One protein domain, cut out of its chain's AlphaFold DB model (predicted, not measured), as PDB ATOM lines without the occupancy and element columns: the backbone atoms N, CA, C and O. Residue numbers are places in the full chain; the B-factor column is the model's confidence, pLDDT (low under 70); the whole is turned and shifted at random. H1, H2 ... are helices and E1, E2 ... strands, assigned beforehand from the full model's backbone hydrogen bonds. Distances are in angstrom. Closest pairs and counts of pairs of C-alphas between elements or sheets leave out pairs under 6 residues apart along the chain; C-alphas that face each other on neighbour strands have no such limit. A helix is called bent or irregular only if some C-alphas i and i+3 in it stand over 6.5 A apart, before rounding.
ATOM      1  N   ILE A  19     104.409  70.955  99.138       95.62
ATOM      2  CA  ILE A  19     102.963  71.003  99.262       95.62
ATOM      3  C   ILE A  19     102.576  72.300  99.960       95.62
ATOM      4  O   ILE A  19     103.050  72.604 101.056       95.62
ATOM      5  N   VAL A  20     101.713  73.072  99.307       95.50
ATOM      6  CA  VAL A  20     101.176  74.321  99.846       95.50
ATOM      7  C   VAL A  20      99.820  74.039 100.472       95.50
ATOM      8  O   VAL A  20      98.952  73.439  99.835       95.50
ATOM      9  N   LYS A  21      99.636  74.470 101.719       93.88
ATOM     10  CA  LYS A  21      98.415  74.275 102.506       93.88
ATOM     11  C   LYS A  21      97.910  75.640 102.992       93.88
ATOM     12  O   LYS A  21      98.645  76.309 103.713       93.88
ATOM     13  N   PRO A  22      96.708  76.085 102.590       91.50
ATOM     14  CA  PRO A  22      96.116  77.323 103.102       91.50
ATOM     15  C   PRO A  22      95.825  77.241 104.605       91.50
ATOM     16  O   PRO A  22      95.412  76.182 105.079       91.50
ATOM     17  N   ASP A  23      95.979  78.350 105.331       84.88
ATOM     18  CA  ASP A  23      95.739  78.403 106.784       84.88
ATOM     19  C   ASP A  23      94.254  78.261 107.161       84.88
ATOM     20  O   ASP A  23      93.919  77.669 108.184       84.88
ATOM     21  N   ASP A  24      93.354  78.776 106.321       77.12
ATOM     22  CA  ASP A  24      91.895  78.693 106.472       77.12
ATOM     23  C   ASP A  24      91.289  77.452 105.788       77.12
ATOM     24  O   ASP A  24      90.067  77.290 105.720       77.12
ATOM     25  N   GLY A  25      92.139  76.560 105.272       67.44
ATOM     26  CA  GLY A  25      91.726  75.367 104.549       67.44
ATOM     27  C   GLY A  25      91.263  74.240 105.473       67.44
ATOM     28  O   GLY A  25      91.971  73.819 106.386       67.44
ATOM     29  N   ALA A  26      90.107  73.653 105.166       67.88
ATOM     30  CA  ALA A  26      89.684  72.358 105.694       67.88
ATOM     31  C   ALA A  26      89.537  71.352 104.547       67.88
ATOM     32  O   ALA A  26      89.485  71.724 103.377       67.88
ATOM     33  N   GLN A  27      89.466  70.057 104.869       71.06
ATOM     34  CA  GLN A  27      89.062  69.019 103.907       71.06
ATOM     35  C   GLN A  27      89.943  68.908 102.639       71.06
ATOM     36  O   GLN A  27      89.545  68.294 101.654       71.06
ATOM     37  N   GLY A  28      91.165  69.440 102.659       67.69
ATOM     38  CA  GLY A  28      92.061  69.417 101.499       67.69
ATOM     39  C   GLY A  28      91.782  70.502 100.453       67.69
ATOM     40  O   GLY A  28      92.460  70.541  99.427       67.69
ATOM     41  N   THR A  29      90.830  71.405 100.700       78.06
ATOM     42  CA  THR A  29      90.512  72.500  99.782       78.06
ATOM     43  C   THR A  29      91.700  73.448  99.635       78.06
ATOM     44  O   THR A  29      92.258  73.936 100.616       78.06
ATOM     45  N   GLY A  30      92.082  73.725  98.388       85.25
ATOM     46  CA  GLY A  30      93.146  74.676  98.073       85.25
ATOM     47  C   GLY A  30      94.565  74.164  98.325       85.25
ATOM     48  O   GLY A  30      95.490  74.963  98.219       85.25
ATOM     49  N   ILE A  31      94.746  72.870  98.618       92.06
ATOM     50  CA  ILE A  31      96.065  72.229  98.675       92.06
ATOM     51  C   ILE A  31      96.564  71.951  97.253       92.06
ATOM     52  O   ILE A  31      95.803  71.506  96.394       92.06
ATOM     53  N   TYR A  32      97.841  72.218  96.991       93.44
ATOM     54  CA  TYR A  32      98.471  71.941  95.699       93.44
ATOM     55  C   TYR A  32      99.973  71.702  95.853       93.44
ATOM     56  O   TYR A  32     100.579  72.106  96.847       93.44
ATOM     57  N   LEU A  33     100.562  71.040  94.859       95.06
ATOM     58  CA  LEU A  33     102.003  70.839  94.768       95.06
ATOM     59  C   LEU A  33     102.663  71.956  93.958       95.06
ATOM     60  O   LEU A  33     102.095  72.456  92.984       95.06
ATOM     61  N   ILE A  34     103.878  72.313  94.359       94.62
ATOM     62  CA  ILE A  34     104.777  73.206  93.632       94.62
ATOM     63  C   ILE A  34     106.181  72.608  93.621       94.62
ATOM     64  O   ILE A  34     106.575  71.895  94.541       94.62
ATOM     65  N   GLN A  35     106.950  72.939  92.597       93.62
ATOM     66  CA  GLN A  35     108.379  72.654  92.521       93.62
ATOM     67  C   GLN A  35     109.205  73.935  92.684       93.62
ATOM     68  O   GLN A  35     110.330  73.896  93.173       93.62
ATOM     69  N   LYS A  36     108.643  75.086  92.290       92.38
ATOM     70  CA  LYS A  36     109.308  76.385  92.363       92.38
ATOM     71  C   LYS A  36     108.434  77.440  93.052       92.38
ATOM     72  O   LYS A  36     107.208  77.387  92.911       92.38
ATOM     73  N   PRO A  37     109.028  78.421  93.757       92.19
ATOM     74  CA  PRO A  37     108.277  79.464  94.459       92.19
ATOM     75  C   PRO A  37     107.354  80.294  93.558       92.19
ATOM     76  O   PRO A  37     106.307  80.752  94.010       92.19
ATOM     77  N   GLU A  38     107.680  80.460  92.275       93.88
ATOM     78  CA  GLU A  38     106.869  81.249  91.337       93.88
ATOM     79  C   GLU A  38     105.491  80.618  91.073       93.88
ATOM     80  O   GLU A  38     104.583  81.285  90.584       93.88
ATOM     81  N   GLN A  39     105.312  79.336  91.412       93.50
ATOM     82  CA  GLN A  39     104.044  78.618  91.270       93.50
ATOM     83  C   GLN A  39     103.071  78.876  92.435       93.50
ATOM     84  O   GLN A  39     101.946  78.365  92.420       93.50
ATOM     85  N   ILE A  40     103.468  79.654  93.452       94.06
ATOM     86  CA  ILE A  40     102.589  80.035  94.562       94.06
ATOM     87  C   ILE A  40     101.436  80.896  94.027       94.06
ATOM     88  O   ILE A  40     101.624  82.007  93.537       94.06
ATOM     89  N   ARG A  41     100.205  80.394  94.173       92.31
ATOM     90  CA  ARG A  41      98.992  81.024  93.618       92.31
ATOM     91  C   ARG A  41      98.576  82.296  94.358       92.31
ATOM     92  O   ARG A  41      97.963  83.179  93.767       92.31
ATOM     93  N   LYS A  42      98.849  82.373  95.667       91.19
ATOM     94  CA  LYS A  42      98.438  83.481  96.547       91.19
ATOM     95  C   LYS A  42      99.594  83.907  97.467       91.19
ATOM     96  O   LYS A  42      99.520  83.678  98.668       91.19
ATOM     97  N   PRO A  43     100.643  84.564  96.943       90.00
ATOM     98  CA  PRO A  43     101.864  84.861  97.706       90.00
ATOM     99  C   PRO A  43     101.662  85.836  98.875       90.00
ATOM    100  O   PRO A  43     102.516  85.935  99.745       90.00
ATOM    101  N   LYS A  44     100.541  86.570  98.901       92.12
ATOM    102  CA  LYS A  44     100.176  87.489  99.993       92.12
ATOM    103  C   LYS A  44      99.269  86.854 101.056       92.12
ATOM    104  O   LYS A  44      98.949  87.522 102.032       92.12
ATOM    105  N   ALA A  45      98.796  85.625 100.843       90.62
ATOM    106  CA  ALA A  45      97.961  84.919 101.810       90.62
ATOM    107  C   ALA A  45      98.835  84.124 102.788       90.62
ATOM    108  O   ALA A  45      99.911  83.658 102.416       90.62
ATOM    109  N   CYS A  46      98.354  83.932 104.016       91.50
ATOM    110  CA  CYS A  46      99.009  83.048 104.974       91.50
ATOM    111  C   CYS A  46      98.787  81.582 104.563       91.50
ATOM    112  O   CYS A  46      97.651  81.147 104.348       91.50
ATOM    113  N   GLN A  47      99.891  80.866 104.339       93.62
ATOM    114  CA  GLN A  47      99.916  79.483 103.869       93.62
ATOM    115  C   GLN A  47     101.152  78.778 104.437       93.62
ATOM    116  O   GLN A  47     102.235  79.365 104.497       93.62
ATOM    117  N   LEU A  48     101.021  77.493 104.762       94.25
ATOM    118  CA  LEU A  48     102.151  76.621 105.061       94.25
ATOM    119  C   LEU A  48     102.725  76.051 103.760       94.25
ATOM    120  O   LEU A  48     102.010  75.422 102.978       94.25
ATOM    121  N   ILE A  49     104.032  76.207 103.572       95.38
ATOM    122  CA  ILE A  49     104.799  75.504 102.540       95.38
ATOM    123  C   ILE A  49     105.626  74.441 103.250       95.38
ATOM    124  O   ILE A  49     106.436  74.751 104.120       95.38
ATOM    125  N   GLN A  50     105.391  73.184 102.899       95.31
ATOM    126  CA  GLN A  50     106.049  72.036 103.509       95.31
ATOM    127  C   GLN A  50     106.716  71.200 102.420       95.31
ATOM    128  O   GLN A  50     106.165  71.056 101.332       95.31
ATOM    129  N   GLU A  51     107.885  70.635 102.711       95.62
ATOM    130  CA  GLU A  51     108.505  69.635 101.844       95.62
ATOM    131  C   GLU A  51     107.542  68.465 101.611       95.62
ATOM    132  O   GLU A  51     106.945  67.915 102.541       95.62
ATOM    133  N   TYR A  52     107.341  68.117 100.347       95.88
ATOM    134  CA  TYR A  52     106.474  67.022  99.969       95.88
ATOM    135  C   TYR A  52     107.255  65.709  99.990       95.88
ATOM    136  O   TYR A  52     108.308  65.590  99.371       95.88
ATOM    137  N   ILE A  53     106.701  64.701 100.661       94.50
ATOM    138  CA  ILE A  53     107.267  63.350 100.680       94.50
ATOM    139  C   ILE A  53     107.053  62.719  99.299       94.50
ATOM    140  O   ILE A  53     105.959  62.238  98.991       94.50
ATOM    141  N   VAL A  54     108.094  62.771  98.466       93.69
ATOM    142  CA  VAL A  54     108.089  62.271  97.079       93.69
ATOM    143  C   VAL A  54     108.140  60.747  96.982       93.69
ATOM    144  O   VAL A  54     107.627  60.202  96.007       93.69
ATOM    145  N   ASP A  55     108.692  60.081  97.996       93.38
ATOM    146  CA  ASP A  55     108.820  58.623  98.089       93.38
ATOM    147  C   ASP A  55     108.034  58.100  99.310       93.38
ATOM    148  O   ASP A  55     108.610  57.831 100.369       93.38
ATOM    149  N   PRO A  56     106.687  58.096  99.253       94.75
ATOM    150  CA  PRO A  56     105.865  57.539 100.317       94.75
ATOM    151  C   PRO A  56     105.946  56.011 100.313       94.75
ATOM    152  O   PRO A  56     106.162  55.382  99.284       94.75
ATOM    153  N   TYR A  57     105.667  55.394 101.459       95.94
ATOM    154  CA  TYR A  57     105.440  53.954 101.500       95.94
ATOM    155  C   TYR A  57     104.128  53.601 100.782       95.94
ATOM    156  O   TYR A  57     103.092  54.219 101.041       95.94
ATOM    157  N   LEU A  58     104.179  52.602  99.900       95.69
ATOM    158  CA  LEU A  58     103.061  52.145  99.074       95.69
ATOM    159  C   LEU A  58     102.810  50.655  99.315       95.69
ATOM    160  O   LEU A  58     103.739  49.892  99.586       95.69
ATOM    161  N   LEU A  59     101.545  50.249  99.220       93.75
ATOM    162  CA  LEU A  59     101.162  48.838  99.216       93.75
ATOM    163  C   LEU A  59     101.210  48.276  97.787       93.75
ATOM    164  O   LEU A  59     101.574  48.963  96.834       93.75
ATOM    165  N   SER A  60     100.849  47.001  97.629       94.75
ATOM    166  CA  SER A  60     100.871  46.300  96.338       94.75
ATOM    167  C   SER A  60      99.939  46.891  95.275       94.75
ATOM    168  O   SER A  60     100.134  46.624  94.097       94.75
ATOM    169  N   ASP A  61      98.925  47.654  95.683       91.81
ATOM    170  CA  ASP A  61      97.997  48.377  94.804       91.81
ATOM    171  C   ASP A  61      98.542  49.735  94.334       91.81
ATOM    172  O   ASP A  61      97.870  50.447  93.592       91.81
ATOM    173  N   ASN A  62      99.759  50.093  94.758       95.00
ATOM    174  CA  ASN A  62     100.445  51.327  94.402       95.00
ATOM    175  C   ASN A  62      99.672  52.605  94.799       95.00
ATOM    176  O   ASN A  62      99.887  53.672  94.226       95.00
ATOM    177  N   LEU A  63      98.783  52.530  95.797       94.81
ATOM    178  CA  LEU A  63      98.022  53.681  96.287       94.81
ATOM    179  C   LEU A  63      98.731  54.349  97.466       94.81
ATOM    180  O   LEU A  63      99.110  53.712  98.452       94.81
ATOM    181  N   LYS A  64      98.862  55.677  97.402       95.75
ATOM    182  CA  LYS A  64      99.329  56.463  98.545       95.75
ATOM    183  C   LYS A  64      98.266  56.466  99.643       95.75
ATOM    184  O   LYS A  64      97.076  56.605  99.363       95.75
ATOM    185  N   PHE A  65      98.695  56.376 100.899       95.75
ATOM    186  CA  PHE A  65      97.788  56.391 102.041       95.75
ATOM    187  C   PHE A  65      98.350  57.142 103.250       95.75
ATOM    188  O   PHE A  65      99.543  57.434 103.337       95.75
ATOM    189  N   ASP A  66      97.467  57.468 104.192       95.81
ATOM    190  CA  ASP A  66      97.840  57.940 105.525       95.81
ATOM    191  C   ASP A  66      97.033  57.239 106.617       95.81
ATOM    192  O   ASP A  66      95.968  56.678 106.357       95.81
ATOM    193  N   PHE A  67      97.523  57.317 107.854       94.88
ATOM    194  CA  PHE A  67      96.785  56.868 109.026       94.88
ATOM    195  C   PHE A  67      96.136  58.041 109.757       94.88
ATOM    196  O   PHE A  67      96.796  58.986 110.195       94.88
ATOM    197  N   ARG A  68      94.830  57.924 110.000       94.56
ATOM    198  CA  ARG A  68      94.132  58.707 111.014       94.56
ATOM    199  C   ARG A  68      94.152  57.940 112.329       94.56
ATOM    200  O   ARG A  68      93.415  56.971 112.509       94.56
ATOM    201  N   VAL A  69      94.972  58.430 113.249       95.94
ATOM    202  CA  VAL A  69      95.049  57.951 114.630       95.94
ATOM    203  C   VAL A  69      94.157  58.821 115.514       95.94
ATOM    204  O   VAL A  69      94.199  60.048 115.419       95.94
ATOM    205  N   TYR A  70      93.345  58.195 116.366       96.31
ATOM    206  CA  TYR A  70      92.488  58.896 117.320       96.31
ATOM    207  C   TYR A  70      93.148  58.949 118.693       96.31
ATOM    208  O   TYR A  70      93.611  57.930 119.202       96.31
ATOM    209  N   ALA A  71      93.172  60.129 119.307       96.88
ATOM    210  CA  ALA A  71      93.692  60.316 120.653       96.88
ATOM    211  C   ALA A  71      92.799  61.266 121.462       96.88
ATOM    212  O   ALA A  71      92.210  62.193 120.911       96.88
ATOM    213  N   VAL A  72      92.718  61.038 122.773       97.50
ATOM    214  CA  VAL A  72      91.990  61.872 123.737       97.50
ATOM    215  C   VAL A  72      92.974  62.412 124.766       97.50
ATOM    216  O   VAL A  72      93.693  61.650 125.413       97.50
ATOM    217  N   ILE A  73      92.975  63.731 124.949       97.62
ATOM    218  CA  ILE A  73      93.691  64.391 126.041       97.62
ATOM    219  C   ILE A  73      92.762  64.387 127.257       97.62
ATOM    220  O   ILE A  73      91.751  65.084 127.273       97.62
ATOM    221  N   LYS A  74      93.087  63.578 128.268       97.31
ATOM    222  CA  LYS A  74      92.322  63.481 129.521       97.31
ATOM    223  C   LYS A  74      92.648  64.626 130.475       97.31
ATOM    224  O   LYS A  74      91.783  65.081 131.213       97.31
ATOM    225  N   SER A  75      93.906  65.051 130.506       97.00
ATOM    226  CA  SER A  75      94.383  66.123 131.375       97.00
ATOM    227  C   SER A  75      95.610  66.776 130.751       97.00
ATOM    228  O   SER A  75      96.383  66.109 130.068       97.00
ATOM    229  N   ILE A  76      95.780  68.079 130.972       97.06
ATOM    230  CA  ILE A  76      96.947  68.847 130.505       97.06
ATOM    231  C   ILE A  76      97.980  68.990 131.629       97.06
ATOM    232  O   ILE A  76      99.177  68.996 131.363       97.06
ATOM    233  N   ASN A  77      97.532  69.050 132.887       94.81
ATOM    234  CA  ASN A  77      98.405  69.141 134.052       94.81
ATOM    235  C   ASN A  77      97.842  68.310 135.226       94.81
ATOM    236  O   ASN A  77      96.920  68.776 135.897       94.81
ATOM    237  N   PRO A  78      98.345  67.082 135.465       95.44
ATOM    238  CA  PRO A  78      99.425  66.428 134.719       95.44
ATOM    239  C   PRO A  78      98.983  66.045 133.300       95.44
ATOM    240  O   PRO A  78      97.806  65.751 133.077       95.44
ATOM    241  N   LEU A  79      99.910  66.038 132.339       97.50
ATOM    242  CA  LEU A  79      99.612  65.644 130.962       97.50
ATOM    243  C   LEU A  79      99.224  64.160 130.910       97.50
ATOM    244  O   LEU A  79      99.980  63.291 131.338       97.50
ATOM    245  N   SER A  80      98.043  63.866 130.371       97.69
ATOM    246  CA  SER A  80      97.519  62.512 130.212       97.69
ATOM    247  C   SER A  80      96.811  62.395 128.866       97.69
ATOM    248  O   SER A  80      95.806  63.068 128.630       97.69
ATOM    249  N   ILE A  81      97.344  61.549 127.983       98.06
ATOM    250  CA  ILE A  81      96.853  61.330 126.618       98.06
ATOM    251  C   ILE A  81      96.622  59.829 126.420       98.06
ATOM    252  O   ILE A  81      97.475  59.020 126.775       98.06
ATOM    253  N   TYR A  82      95.484  59.466 125.836       97.56
ATOM    254  CA  TYR A  82      95.129  58.092 125.488       97.56
ATOM    255  C   TYR A  82      94.976  57.983 123.978       97.56
ATOM    256  O   TYR A  82      94.251  58.774 123.380       97.56
ATOM    257  N   VAL A  83      95.632  57.002 123.365       97.75
ATOM    258  CA  VAL A  83      95.503  56.704 121.934       97.75
ATOM    259  C   VAL A  83      94.548  55.527 121.772       97.75
ATOM    260  O   VAL A  83      94.670  54.524 122.479       97.75
ATOM    261  N   ALA A  84      93.570  55.657 120.881       96.88
ATOM    262  CA  ALA A  84      92.643  54.579 120.570       96.88
ATOM    263  C   ALA A  84      93.385  53.408 119.911       96.88
ATOM    264  O   ALA A  84      94.340  53.604 119.163       96.88
ATOM    265  N   ARG A  85      92.925  52.179 120.179       95.31
ATOM    266  CA  ARG A  85      93.448  50.979 119.504       95.31
ATOM    267  C   ARG A  85      93.014  50.909 118.042       95.31
ATOM    268  O   ARG A  85      93.766  50.414 117.215       95.31
ATOM    269  N   GLU A  86      91.828  51.436 117.754       94.69
ATOM    270  CA  GLU A  86      91.266  51.509 116.410       94.69
ATOM    271  C   GLU A  86      91.597  52.851 115.746       94.69
ATOM    272  O   GLU A  86      91.623  53.906 116.387       94.69
ATOM    273  N   GLY A  87      91.804  52.807 114.434       93.69
ATOM    274  CA  GLY A  87      92.057  53.963 113.579       93.69
ATOM    275  C   GLY A  87      91.521  53.711 112.174       93.69
ATOM    276  O   GLY A  87      90.728  52.801 111.953       93.69
ATOM    277  N   MET A  88      91.946  54.516 111.204       93.00
ATOM    278  CA  MET A  88      91.638  54.246 109.797       93.00
ATOM    279  C   MET A  88      92.813  54.606 108.898       93.00
ATOM    280  O   MET A  88      93.453  55.642 109.087       93.00
ATOM    281  N   ALA A  89      93.071  53.755 107.910       93.31
ATOM    282  CA  ALA A  89      93.906  54.098 106.771       93.31
ATOM    283  C   ALA A  89      93.038  54.800 105.721       93.31
ATOM    284  O   ALA A  89      91.910  54.383 105.457       93.31
ATOM    285  N   ARG A  90      93.547  55.889 105.153       92.69
ATOM    286  CA  ARG A  90      92.873  56.666 104.113       92.69
ATOM    287  C   ARG A  90      93.714  56.607 102.857       92.69
ATOM    288  O   ARG A  90      94.833  57.113 102.858       92.69
ATOM    289  N   PHE A  91      93.162  55.993 101.825       92.81
ATOM    290  CA  PHE A  91      93.826  55.782 100.548       92.81
ATOM    291  C   PHE A  91      93.435  56.870  99.546       92.81
ATOM    292  O   PHE A  91      92.320  57.400  99.577       92.81
ATOM    293  N   CYS A  92      94.378  57.192  98.671       93.19
ATOM    294  CA  CYS A  92      94.124  57.822  97.383       93.19
ATOM    295  C   CYS A  92      93.286  56.892  96.486       93.19
ATOM    296  O   CYS A  92      93.264  55.681  96.697       93.19
ATOM    297  N   THR A  93      92.610  57.444  95.480       90.06
ATOM    298  CA  THR A  93      91.818  56.659  94.510       90.06
ATOM    299  C   THR A  93      92.545  56.389  93.201       90.06
ATOM    300  O   THR A  93      92.027  55.658  92.364       90.06
ATOM    301  N   GLU A  94      93.721  56.984  93.010       92.31
ATOM    302  CA  GLU A  94      94.557  56.772  91.831       92.31
ATOM    303  C   GLU A  94      95.967  56.343  92.231       92.31
ATOM    304  O   GLU A  94      96.478  56.740  93.285       92.31
ATOM    305  N   GLU A  95      96.580  55.523  91.375       94.25
ATOM    306  CA  GLU A  95      97.935  55.017  91.571       94.25
ATOM    307  C   GLU A  95      98.944  56.153  91.706       94.25
ATOM    308  O   GLU A  95      98.936  57.147  90.973       94.25
ATOM    309  N   TYR A  96      99.845  55.983  92.663       95.38
ATOM    310  CA  TYR A  96     100.895  56.931  92.923       95.38
ATOM    311  C   TYR A  96     101.992  56.832  91.865       95.38
ATOM    312  O   TYR A  96     102.554  55.770  91.596       95.38
ATOM    313  N   ALA A  97     102.370  57.989  91.342       93.25
ATOM    314  CA  ALA A  97     103.622  58.191  90.641       93.25
ATOM    315  C   ALA A  97     104.343  59.383  91.271       93.25
ATOM    316  O   ALA A  97     103.701  60.301  91.787       93.25
ATOM    317  N   MET A  98     105.677  59.397  91.213       92.75
ATOM    318  CA  MET A  98     106.444  60.558  91.665       92.75
ATOM    319  C   MET A  98     105.967  61.834  90.949       92.75
ATOM    320  O   MET A  98     105.695  61.775  89.743       92.75
ATOM    321  N   PRO A  99     105.877  62.983  91.646       92.00
ATOM    322  CA  PRO A  99     105.425  64.212  91.021       92.00
ATOM    323  C   PRO A  99     106.391  64.676  89.919       92.00
ATOM    324  O   PRO A  99     107.613  64.688  90.077       92.00
ATOM    325  N   THR A 100     105.825  65.091  88.799       91.25
ATOM    326  CA  THR A 100     106.481  65.645  87.616       91.25
ATOM    327  C   THR A 100     105.693  66.864  87.149       91.25
ATOM    328  O   THR A 100     104.567  67.097  87.589       91.25
ATOM    329  N   SER A 101     106.230  67.627  86.197       86.62
ATOM    330  CA  SER A 101     105.520  68.767  85.605       86.62
ATOM    331  C   SER A 101     104.205  68.401  84.903       86.62
ATOM    332  O   SER A 101     103.434  69.302  84.587       86.62
ATOM    333  N   THR A 102     103.940  67.120  84.633       87.50
ATOM    334  CA  THR A 102     102.730  66.669  83.930       87.50
ATOM    335  C   THR A 102     101.693  66.029  84.846       87.50
ATOM    336  O   THR A 102     100.510  66.086  84.519       87.50
ATOM    337  N   ASN A 103     102.087  65.456  85.990       88.50
ATOM    338  CA  ASN A 103     101.164  64.735  86.878       88.50
ATOM    339  C   ASN A 103     100.900  65.433  88.225       88.50
ATOM    340  O   ASN A 103      99.944  65.065  88.896       88.50
ATOM    341  N   PHE A 104     101.660  66.468  88.607       85.44
ATOM    342  CA  PHE A 104     101.529  67.107  89.928       85.44
ATOM    343  C   PHE A 104     100.150  67.740  90.195       85.44
ATOM    344  O   PHE A 104      99.793  68.011  91.342       85.44
ATOM    345  N   GLY A 105      99.379  68.001  89.133       86.50
ATOM    346  CA  GLY A 105      97.996  68.469  89.209       86.50
ATOM    347  C   GLY A 105      96.981  67.371  89.543       86.50
ATOM    348  O   GLY A 105      95.852  67.696  89.907       86.50
ATOM    349  N   ASN A 106      97.363  66.093  89.450       87.12
ATOM    350  CA  ASN A 106      96.516  64.964  89.811       87.12
ATOM    351  C   ASN A 106      96.466  64.787  91.333       87.12
ATOM    352  O   ASN A 106      97.193  63.997  91.938       87.12
ATOM    353  N   LEU A 107      95.584  65.549  91.973       86.94
ATOM    354  CA  LEU A 107      95.453  65.515  93.423       86.94
ATOM    355  C   LEU A 107      94.894  64.180  93.947       86.94
ATOM    356  O   LEU A 107      95.143  63.873  95.111       86.94
ATOM    357  N   TYR A 108      94.218  63.370  93.123       87.00
ATOM    358  CA  TYR A 108      93.673  62.066  93.530       87.00
ATOM    359  C   TYR A 108      94.747  61.009  93.798       87.00
ATOM    360  O   TYR A 108      94.494  60.089  94.565       87.00
ATOM    361  N   ALA A 109      95.945  61.157  93.224       90.94
ATOM    362  CA  ALA A 109      97.099  60.302  93.517       90.94
ATOM    363  C   ALA A 109      97.941  60.831  94.696       90.94
ATOM    364  O   ALA A 109      98.623  60.077  95.394       90.94
ATOM    365  N   HIS A 110      97.906  62.143  94.949       92.56
ATOM    366  CA  HIS A 110      98.819  62.804  95.888       92.56
ATOM    367  C   HIS A 110      98.199  63.162  97.245       92.56
ATOM    368  O   HIS A 110      98.938  63.265  98.237       92.56
ATOM    369  N   LEU A 111      96.876  63.354  97.307       91.25
ATOM    370  CA  LEU A 111      96.133  63.743  98.504       91.25
ATOM    371  C   LEU A 111      95.149  62.647  98.916       91.25
ATOM    372  O   LEU A 111      94.222  62.315  98.193       91.25
ATOM    373  N   THR A 112      95.283  62.176 100.147       88.38
ATOM    374  CA  THR A 112      94.493  61.102 100.780       88.38
ATOM    375  C   THR A 112      93.198  61.607 101.439       88.38
ATOM    376  O   THR A 112      92.529  60.905 102.202       88.38
ATOM    377  N   ASN A 113      92.838  62.876 101.224       86.25
ATOM    378  CA  ASN A 113      91.653  63.482 101.820       86.25
ATOM    379  C   ASN A 113      90.379  62.807 101.292       86.25
ATOM    380  O   ASN A 113      90.113  62.840 100.094       86.25
ATOM    381  N   TYR A 114      89.558  62.263 102.195       76.69
ATOM    382  CA  TYR A 114      88.281  61.627 101.841       76.69
ATOM    383  C   TYR A 114      87.352  62.559 101.054       76.69
ATOM    384  O   TYR A 114      86.759  62.149 100.070       76.69
ATOM    385  N   SER A 115      87.245  63.821 101.465       73.44
ATOM    386  CA  SER A 115      86.434  64.850 100.803       73.44
ATOM    387  C   SER A 115      86.780  65.058  99.332       73.44
ATOM    388  O   SER A 115      85.877  65.363  98.569       73.44
ATOM    389  N   LEU A 116      88.050  64.879  98.958       78.19
ATOM    390  CA  LEU A 116      88.493  64.912  97.568       78.19
ATOM    391  C   LEU A 116      88.213  63.563  96.901       78.19
ATOM    392  O   LEU A 116      87.533  63.489  95.888       78.19
ATOM    393  N   ASN A 117      88.697  62.478  97.502       78.31
ATOM    394  CA  ASN A 117      88.668  61.156  96.883       78.31
ATOM    395  C   ASN A 117      87.253  60.595  96.705       78.31
ATOM    396  O   ASN A 117      87.017  59.902  95.728       78.31
ATOM    397  N   LYS A 118      86.291  60.939  97.572       71.25
ATOM    398  CA  LYS A 118      84.881  60.530  97.430       71.25
ATOM    399  C   LYS A 118      84.229  61.028  96.134       71.25
ATOM    400  O   LYS A 118      83.187  60.510  95.757       71.25
ATOM    401  N   GLU A 119      84.768  62.088  95.528       73.62
ATOM    402  CA  GLU A 119      84.244  62.672  94.289       73.62
ATOM    403  C   GLU A 119      84.835  61.990  93.046       73.62
ATOM    404  O   GLU A 119      84.336  62.190  91.940       73.62
TER     405      GLU A 119
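AT A GLANCE: This is residues 19 to 119 of the 130 residues of an uncharacterized protein of Brugia pahangi (UniProt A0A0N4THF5). A long, bent two-stranded hairpin, E4 and E5, reaches away like an arm from a small body, in which a little three-stranded sheet of E2, E1 and E3 lies across from the hairpin's open end, with the short helix H1 between them. The second short helix, H2, is near the same end of the hairpin, by E5. The printed part has 101 residues, with five named strands and then two named helices along it, E1 E2 E3 E4 E5 H1 H2; the class is mostly strand, and both sheets, of order E2 - E1 - E3 and E4 - E5, are antiparallel. The whole is loose, with a radius of gyration of the C-alphas of 16.3 A, and spans 49 by 40 by 25 A.

HOW THE PARTS SIT: E1, residues 19 to 22, is the inner strand of the first sheet, and forms a hairpin with E2, residues 32 to 34; N 20 and O 32 are within hydrogen-bond range at 2.9 A. On the other side of E1 is E3, residues 47 to 51, antiparallel at 162 degrees, with N 19 and O 50 at 2.8 A. E4, residues 63 to 76, and E5, residues 79 to 95, form a hairpin at 164 degrees, with N 68 and O 88 at 2.8 A and N 92 and O 64 at 2.8 A. E4 bends by 58 degrees at residue 73, and E5 by 63 degrees at residue 85. E1 is apart from both E4 and E5. H1, residues 107 to 110, has its Ala 109 C-alpha 4.7 A from that of Glu 94 in E5, their closest pair. H1 is on the sheet of E2, E1 and E3 only just, with 5 pairs of C-alphas within 10 A, and only grazes it with residues 107 to 110. H2, residues 114 to 117, is not on that sheet; its closest C-alphas to E5 are those of Asn 117 and Thr 93, 6.0 A apart. H1 and H2 are close but not clearly touching, with the C-alphas of Tyr 108 and Asn 117 closest at 6.1 A. Both helices are too short for an O i to N i+4 pair; in each, the one O i to N i+3 pair is within range.

IN THESE COORDINATES: E1 begins at C-alpha 19, (102.963, 71.003, 99.262), and is 10.1 A long; E2 is 6.8 A and E3 13.2 A. E4 is 37.4 A long, ending at C-alpha 76, (96.947, 68.847, 130.505), and E5 is 40.8 A. H1 and H2 are 5.0 A each, and H2 ends at C-alpha 117, (88.668, 61.156, 96.883).

THE WHOLE: The two C-alphas farthest apart, those of Pro 78 and Thr 102, are 50.9 A apart. The printed part has no cut. The links E2 to E3, E3 to E4 and E5 to H1 are long. The mean pLDDT of the printed part is 90.9, and residues 25, 26 and 28 are under 70.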